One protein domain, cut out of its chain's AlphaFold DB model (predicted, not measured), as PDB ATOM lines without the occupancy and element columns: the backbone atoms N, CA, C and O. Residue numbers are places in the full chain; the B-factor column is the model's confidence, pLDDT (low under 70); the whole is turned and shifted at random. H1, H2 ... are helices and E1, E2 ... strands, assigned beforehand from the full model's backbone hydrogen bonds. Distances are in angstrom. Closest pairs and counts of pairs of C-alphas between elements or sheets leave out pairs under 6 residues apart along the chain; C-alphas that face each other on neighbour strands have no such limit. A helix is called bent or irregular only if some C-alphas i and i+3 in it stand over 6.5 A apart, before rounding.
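This is residues 57 to 110 of the 110 residues of the protein "Hydant_A_N domain-containing protein" of Rhodospirillaceae bacterium (UniProt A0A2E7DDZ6). Little regular structure is present: two short parallel strands, E1 and E2, lie side by side, and the chain between them makes a wide, mostly irregular loop with the single turn H1 on its way out. Beyond E2, residues 103 to 110 form a tail. The 54 printed residues hold one named helix and two named strands, in the order E1, H1, E2; the class is mixed, with 12 residues in named elements. The whole is loose, radius of gyration of the C-alphas 14.3 A, and flat, spanning 39 by 31 by 16 A.

E1, residues 60 to 63, and E2, residues 99 to 102, are parallel neighbours at 33 degrees. C-alphas 60 and 99 face each other at 4.7 A; N 62 and O 100 are within hydrogen-bond range at 2.9 A, as are N 102 and O 62 at 2.8 A. H1, residues 69 to 72, completes a strand-helix-strand unit, two parallel strands with a helix between, whose crossover is right-handed. H1 is too short for any O i to N i+4 pair; its one O i to N i+3 pair is not within range.

E1 begins at C-alpha 60 (-7.274, -23.588, 3.059) and measures 10.1 A. H1 measures 5.2 A. E2, 9.9 A, ends at C-alpha 102 (0.937, -17.496, 0.300).

The C-alphas of Arg 84 and Gly 110, the two farthest apart, are 40.5 A apart. The printed part has no cut. The link from E1 to H1 is tight; that from H1 to E2, 26 residues, is long. Mean pLDDT of the printed part is 90.8; residue 76 is under 70.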
ATOM      1  N   LYS A  57     -12.869 -33.392   0.809       95.31
ATOM      2  CA  LYS A  57     -11.515 -33.082   1.281       95.31
ATOM      3  C   LYS A  57     -11.052 -31.752   0.680       95.31
ATOM      4  O   LYS A  57     -10.890 -31.639  -0.530       95.31
ATOM      5  N   THR A  58     -10.799 -30.773   1.545       95.56
ATOM      6  CA  THR A  58     -10.549 -29.376   1.155       95.56
ATOM      7  C   THR A  58      -9.229 -28.856   1.735       95.56
ATOM      8  O   THR A  58      -8.773 -29.331   2.779       95.56
ATOM      9  N   ALA A  59      -8.618 -27.875   1.063       97.50
ATOM     10  CA  ALA A  59      -7.459 -27.123   1.538       97.50
ATOM     11  C   ALA A  59      -7.827 -25.654   1.817       97.50
ATOM     12  O   ALA A  59      -8.692 -25.091   1.151       97.50
ATOM     13  N   LEU A  60      -7.151 -25.025   2.784       97.62
ATOM     14  CA  LEU A  60      -7.274 -23.588   3.059       97.62
ATOM     15  C   LEU A  60      -6.051 -22.861   2.504       97.62
ATOM     16  O   LEU A  60      -4.929 -23.117   2.945       97.62
ATOM     17  N   ILE A  61      -6.278 -21.914   1.601       97.50
ATOM     18  CA  ILE A  61      -5.261 -20.964   1.148       97.50
ATOM     19  C   ILE A  61      -5.453 -19.662   1.927       97.50
ATOM     20  O   ILE A  61      -6.564 -19.151   2.037       97.50
ATOM     21  N   THR A  62      -4.380 -19.145   2.513       96.56
ATOM     22  CA  THR A  62      -4.398 -17.920   3.322       96.56
ATOM     23  C   THR A  62      -3.068 -17.177   3.192       96.56
ATOM     24  O   THR A  62      -2.178 -17.631   2.479       96.56
ATOM     25  N   ASN A  63      -2.904 -16.036   3.860       97.12
ATOM     26  CA  ASN A  63      -1.639 -15.304   3.882       97.12
ATOM     27  C   ASN A  63      -0.559 -16.093   4.647       97.12
ATOM     28  O   ASN A  63      -0.841 -16.851   5.587       97.12
ATOM     29  N   ARG A  64       0.708 -15.894   4.281       96.88
ATOM     30  CA  ARG A  64       1.863 -16.404   5.026       96.88
ATOM     31  C   ARG A  64       1.728 -15.984   6.492       96.88
ATOM     32  O   ARG A  64       1.406 -14.839   6.785       96.88
ATOM     33  N   ASN A  65       1.962 -16.930   7.403       95.19
ATOM     34  CA  ASN A  65       1.808 -16.782   8.860       95.19
ATOM     35  C   ASN A  65       0.358 -16.748   9.396       95.19
ATOM     36  O   ASN A  65       0.180 -16.661  10.604       95.19
ATOM     37  N   PHE A  66      -0.676 -16.922   8.557       96.19
ATOM     38  CA  PHE A  66      -2.093 -16.956   8.985       96.19
ATOM     39  C   PHE A  66      -2.735 -18.355   8.945       96.19
ATOM     40  O   PHE A  66      -3.945 -18.509   9.107       96.19
ATOM     41  N   ARG A  67      -1.935 -19.417   8.773       96.00
ATOM     42  CA  ARG A  67      -2.433 -20.805   8.663       96.00
ATOM     43  C   ARG A  67      -3.212 -21.293   9.888       96.00
ATOM     44  O   ARG A  67      -4.021 -22.209   9.752       96.00
ATOM     45  N   ASP A  68      -2.976 -20.693  11.051       94.62
ATOM     46  CA  ASP A  68      -3.570 -21.067  12.340       94.62
ATOM     47  C   ASP A  68      -4.946 -20.430  12.615       94.62
ATOM     48  O   ASP A  68      -5.530 -20.613  13.683       94.62
ATOM     49  N   ILE A  69      -5.504 -19.679  11.657       93.81
ATOM     50  CA  ILE A  69      -6.738 -18.909  11.878       93.81
ATOM     51  C   ILE A  69      -7.941 -19.776  12.287       93.81
ATOM     52  O   ILE A  69      -8.777 -19.324  13.068       93.81
ATOM     53  N   LEU A  70      -8.019 -21.031  11.821       92.50
ATOM     54  CA  LEU A  70      -9.111 -21.933  12.204       92.50
ATOM     55  C   LEU A  70      -8.929 -22.541  13.607       92.50
ATOM     56  O   LEU A  70      -9.934 -22.834  14.244       92.50
ATOM     57  N   GLU A  71      -7.700 -22.732  14.114       90.62
ATOM     58  CA  GLU A  71      -7.485 -23.164  15.510       90.62
ATOM     59  C   GLU A  71      -7.748 -22.024  16.499       90.62
ATOM     60  O   GLU A  71      -8.296 -22.233  17.590       90.62
ATOM     61  N   ILE A  72      -7.339 -20.807  16.129       90.50
ATOM     62  CA  ILE A  72      -7.562 -19.614  16.946       90.50
ATOM     63  C   ILE A  72      -9.072 -19.360  17.034       90.50
ATOM     64  O   ILE A  72      -9.622 -19.280  18.141       90.50
ATOM     65  N   GLY A  73      -9.750 -19.344  15.882       86.44
ATOM     66  CA  GLY A  73     -11.163 -18.995  15.770       86.44
ATOM     67  C   GLY A  73     -11.410 -17.516  16.083       86.44
ATOM     68  O   GLY A  73     -10.486 -16.711  16.147       86.44
ATOM     69  N   ARG A  74     -12.673 -17.134  16.289       83.25
ATOM     70  CA  ARG A  74     -13.068 -15.753  16.646       83.25
ATOM     71  C   ARG A  74     -13.669 -15.649  18.046       83.25
ATOM     72  O   ARG A  74     -14.627 -14.917  18.248       83.25
ATOM     73  N   PHE A  75     -13.165 -16.442  18.991       72.50
ATOM     74  CA  PHE A  75     -13.717 -16.528  20.352       72.50
ATOM     75  C   PHE A  75     -15.216 -16.884  20.430       72.50
ATOM     76  O   PHE A  75     -15.820 -16.755  21.490       72.50
ATOM     77  N   ALA A  76     -15.814 -17.393  19.348       69.12
ATOM     78  CA  ALA A  76     -17.187 -17.881  19.346       69.12
ATOM     79  C   ALA A  76     -17.260 -19.199  20.134       69.12
ATOM     80  O   ALA A  76     -17.028 -20.277  19.584       69.12
ATOM     81  N   ARG A  77     -17.511 -19.106  21.445       75.75
ATOM     82  CA  ARG A  77     -17.846 -20.256  22.288       75.75
ATOM     83  C   ARG A  77     -19.371 -20.417  22.330       75.75
ATOM     84  O   ARG A  77     -20.057 -19.413  22.516       75.75
ATOM     85  N   PRO A  78     -19.897 -21.644  22.185       77.44
ATOM     86  CA  PRO A  78     -21.300 -21.938  22.465       77.44
ATOM     87  C   PRO A  78     -21.708 -21.453  23.861       77.44
ATOM     88  O   PRO A  78     -20.883 -21.474  24.783       77.44
ATOM     89  N   ALA A  79     -22.966 -21.034  24.020       80.50
ATOM     90  CA  ALA A  79     -23.502 -20.490  25.271       80.50
ATOM     91  C   ALA A  79     -23.399 -21.488  26.442       80.50
ATOM     92  O   ALA A  79     -23.273 -21.112  27.602       80.50
ATOM     93  N   GLU A  80     -23.375 -22.781  26.146       82.75
ATOM     94  CA  GLU A  80     -23.250 -23.853  27.129       82.75
ATOM     95  C   GLU A  80     -21.796 -24.028  27.612       82.75
ATOM     96  O   GLU A  80     -21.534 -24.682  28.624       82.75
ATOM     97  N   LEU A  81     -20.826 -23.454  26.890       82.62
ATOM     98  CA  LEU A  81     -19.391 -23.593  27.145       82.62
ATOM     99  C   LEU A  81     -18.737 -22.313  27.682       82.62
ATOM    100  O   LEU A  81     -17.540 -22.347  27.973       82.62
ATOM    101  N   ILE A  82     -19.466 -21.197  27.840       83.62
ATOM    102  CA  ILE A  82     -18.845 -19.909  28.222       83.62
ATOM    103  C   ILE A  82     -18.175 -19.990  29.600       83.62
ATOM    104  O   ILE A  82     -17.089 -19.448  29.779       83.62
ATOM    105  N   TYR A  83     -18.785 -20.709  30.547       87.38
ATOM    106  CA  TYR A  83     -18.261 -20.881  31.909       87.38
ATOM    107  C   TYR A  83     -17.386 -22.131  32.069       87.38
ATOM    108  O   TYR A  83     -16.892 -22.421  33.158       87.38
ATOM    109  N   ARG A  84     -17.163 -22.889  30.989       86.62
ATOM    110  CA  ARG A  84     -16.335 -24.099  31.002       86.62
ATOM    111  C   ARG A  84     -14.928 -23.767  30.509       86.62
ATOM    112  O   ARG A  84     -14.617 -23.911  29.327       86.62
ATOM    113  N   VAL A  85     -14.067 -23.349  31.438       84.19
ATOM    114  CA  VAL A  85     -12.674 -22.929  31.165       84.19
ATOM    115  C   VAL A  85     -11.879 -24.006  30.419       84.19
ATOM    116  O   VAL A  85     -11.166 -23.698  29.465       84.19
ATOM    117  N   HIS A  86     -12.064 -25.272  30.798       87.44
ATOM    118  CA  HIS A  86     -11.376 -26.428  30.215       87.44
ATOM    119  C   HIS A  86     -12.158 -27.109  29.077       87.44
ATOM    120  O   HIS A  86     -11.915 -28.274  28.787       87.44
ATOM    121  N   ALA A  87     -13.136 -26.435  28.459       85.25
ATOM    122  CA  ALA A  87     -13.843 -27.008  27.316       85.25
ATOM    123  C   ALA A  87     -12.943 -27.068  26.075       85.25
ATOM    124  O   ALA A  87     -12.359 -26.051  25.675       85.25
ATOM    125  N   ASP A  88     -12.909 -28.240  25.444       84.31
ATOM    126  CA  ASP A  88     -12.223 -28.451  24.177       84.31
ATOM    127  C   ASP A  88     -12.913 -27.698  23.037       84.31
ATOM    128  O   ASP A  88     -14.141 -27.597  22.959       84.31
ATOM    129  N   LYS A  89     -12.101 -27.173  22.116       83.25
ATOM    130  CA  LYS A  89     -12.607 -26.594  20.871       83.25
ATOM    131  C   LYS A  89     -12.952 -27.718  19.888       83.25
ATOM    132  O   LYS A  89     -12.206 -28.696  19.806       83.25
ATOM    133  N   PRO A  90     -14.010 -27.569  19.075       85.75
ATOM    134  CA  PRO A  90     -14.255 -28.499  17.983       85.75
ATOM    135  C   PRO A  90     -13.066 -28.499  17.016       85.75
ATOM    136  O   PRO A  90     -12.468 -27.454  16.741       85.75
ATOM    137  N   ALA A  91     -12.738 -29.669  16.466       89.62
ATOM    138  CA  ALA A  91     -11.664 -29.786  15.487       89.62
ATOM    139  C   ALA A  91     -11.928 -28.856  14.280       89.62
ATOM    140  O   ALA A  91     -13.059 -28.797  13.794       89.62
ATOM    141  N   PRO A  92     -10.928 -28.155  13.731       91.94
ATOM    142  CA  PRO A  92     -11.121 -27.348  12.527       91.94
ATOM    143  C   PRO A  92     -11.666 -28.161  11.342       91.94
ATOM    144  O   PRO A  92     -11.424 -29.366  11.246       91.94
ATOM    145  N   LEU A  93     -12.370 -27.504  10.412       92.69
ATOM    146  CA  LEU A  93     -12.870 -28.149   9.185       92.69
ATOM    147  C   LEU A  93     -11.728 -28.627   8.275       92.69
ATOM    148  O   LEU A  93     -11.808 -29.696   7.681       92.69
ATOM    149  N   VAL A  94     -10.639 -27.856   8.201       95.81
ATOM    150  CA  VAL A  94      -9.453 -28.189   7.405       95.81
ATOM    151  C   VAL A  94      -8.288 -28.497   8.349       95.81
ATOM    152  O   VAL A  94      -7.865 -27.603   9.081       95.81
ATOM    153  N   PRO A  95      -7.712 -29.710   8.357       95.12
ATOM    154  CA  PRO A  95      -6.515 -30.016   9.144       95.12
ATOM    155  C   PRO A  95      -5.326 -29.122   8.775       95.12
ATOM    156  O   PRO A  95      -5.136 -28.802   7.604       95.12
ATOM    157  N   ARG A  96      -4.468 -28.778   9.747       95.69
ATOM    158  CA  ARG A  96      -3.312 -27.877   9.550       95.69
ATOM    159  C   ARG A  96      -2.407 -28.246   8.364       95.69
ATOM    160  O   ARG A  96      -1.946 -27.360   7.654       95.69
ATOM    161  N   ARG A  97      -2.199 -29.544   8.106       96.69
ATOM    162  CA  ARG A  97      -1.398 -30.060   6.973       96.69
ATOM    163  C   ARG A  97      -1.944 -29.699   5.583       96.69
ATOM    164  O   ARG A  97      -1.193 -29.747   4.621       96.69
ATOM    165  N   PHE A  98      -3.225 -29.338   5.473       97.62
ATOM    166  CA  PHE A  98      -3.862 -28.903   4.222       97.62
ATOM    167  C   PHE A  98      -4.059 -27.384   4.176       97.62
ATOM    168  O   PHE A  98      -4.949 -26.886   3.492       97.62
ATOM    169  N   ARG A  99      -3.250 -26.633   4.930       97.44
ATOM    170  CA  ARG A  99      -3.307 -25.172   4.957       97.44
ATOM    171  C   ARG A  99      -2.026 -24.582   4.413       97.44
ATOM    172  O   ARG A  99      -0.931 -24.900   4.882       97.44
ATOM    173  N   ILE A 100      -2.179 -23.701   3.440       97.88
ATOM    174  CA  ILE A 100      -1.087 -23.151   2.647       97.88
ATOM    175  C   ILE A 100      -1.106 -21.635   2.828       97.88
ATOM    176  O   ILE A 100      -2.128 -20.987   2.622       97.88
ATOM    177  N   GLY A 101       0.026 -21.089   3.274       97.19
ATOM    178  CA  GLY A 101       0.229 -19.650   3.396       97.19
ATOM    179  C   GLY A 101       0.942 -19.128   2.155       97.19
ATOM    180  O   GLY A 101       2.037 -19.605   1.864       97.19
ATOM    181  N   LEU A 102       0.345 -18.172   1.451       97.88
ATOM    182  CA  LEU A 102       0.937 -17.496   0.300       97.88
ATOM    183  C   LEU A 102       1.556 -16.163   0.703       97.88
ATOM    184  O   LEU A 102       1.060 -15.480   1.601       97.88
ATOM    185  N   ASP A 103       2.634 -15.794   0.020       97.06
ATOM    186  CA  ASP A 103       3.318 -14.523   0.235       97.06
ATOM    187  C   ASP A 103       2.563 -13.377  -0.430       97.06
ATOM    188  O   ASP A 103       2.909 -12.888  -1.501       97.06
ATOM    189  N   CYS A 104       1.444 -13.011   0.175       93.44
ATOM    190  CA  CYS A 104       0.616 -11.919  -0.287       93.44
ATOM    191  C   CYS A 104       0.117 -11.114   0.903       93.44
ATOM    192  O   CYS A 104      -0.111 -11.642   2.000       93.44
ATOM    193  N   ARG A 105      -0.082  -9.822   0.676       94.94
ATOM    194  CA  ARG A 105      -0.754  -8.926   1.605       94.94
ATOM    195  C   ARG A 105      -1.449  -7.840   0.799       94.94
ATOM    196  O   ARG A 105      -0.875  -7.334  -0.155       94.94
ATOM    197  N   ILE A 106      -2.668  -7.522   1.206       95.31
ATOM    198  CA  ILE A 106      -3.420  -6.349   0.765       95.31
ATOM    199  C   ILE A 106      -3.749  -5.595   2.051       95.31
ATOM    200  O   ILE A 106      -4.012  -6.230   3.085       95.31
ATOM    201  N   ASP A 107      -3.624  -4.272   2.032       95.81
ATOM    202  CA  ASP A 107      -3.978  -3.455   3.185       95.81
ATOM    203  C   ASP A 107      -5.496  -3.175   3.212       95.81
ATOM    204  O   ASP A 107      -6.289  -3.868   2.577       95.81
ATOM    205  N   ARG A 108      -5.944  -2.226   4.038       95.38
ATOM    206  CA  ARG A 108      -7.373  -1.889   4.140       95.38
ATOM    207  C   ARG A 108      -7.902  -1.158   2.894       95.38
ATOM    208  O   ARG A 108      -9.113  -1.165   2.681       95.38
ATOM    209  N   LEU A 109      -7.037  -0.469   2.161       96.50
ATOM    210  CA  LEU A 109      -7.372   0.426   1.057       96.50
ATOM    211  C   LEU A 109      -7.323  -0.267  -0.308       96.50
ATOM    212  O   LEU A 109      -7.951   0.238  -1.237       96.50
ATOM    213  N   GLY A 110      -6.665  -1.422  -0.406       85.12
ATOM    214  CA  GLY A 110      -6.547  -2.198  -1.644       85.12
ATOM    215  C   GLY A 110      -5.138  -2.153  -2.194       85.12
ATOM    216  O   GLY A 110      -5.012  -2.301  -3.426       85.12
TER     217      GLY A 110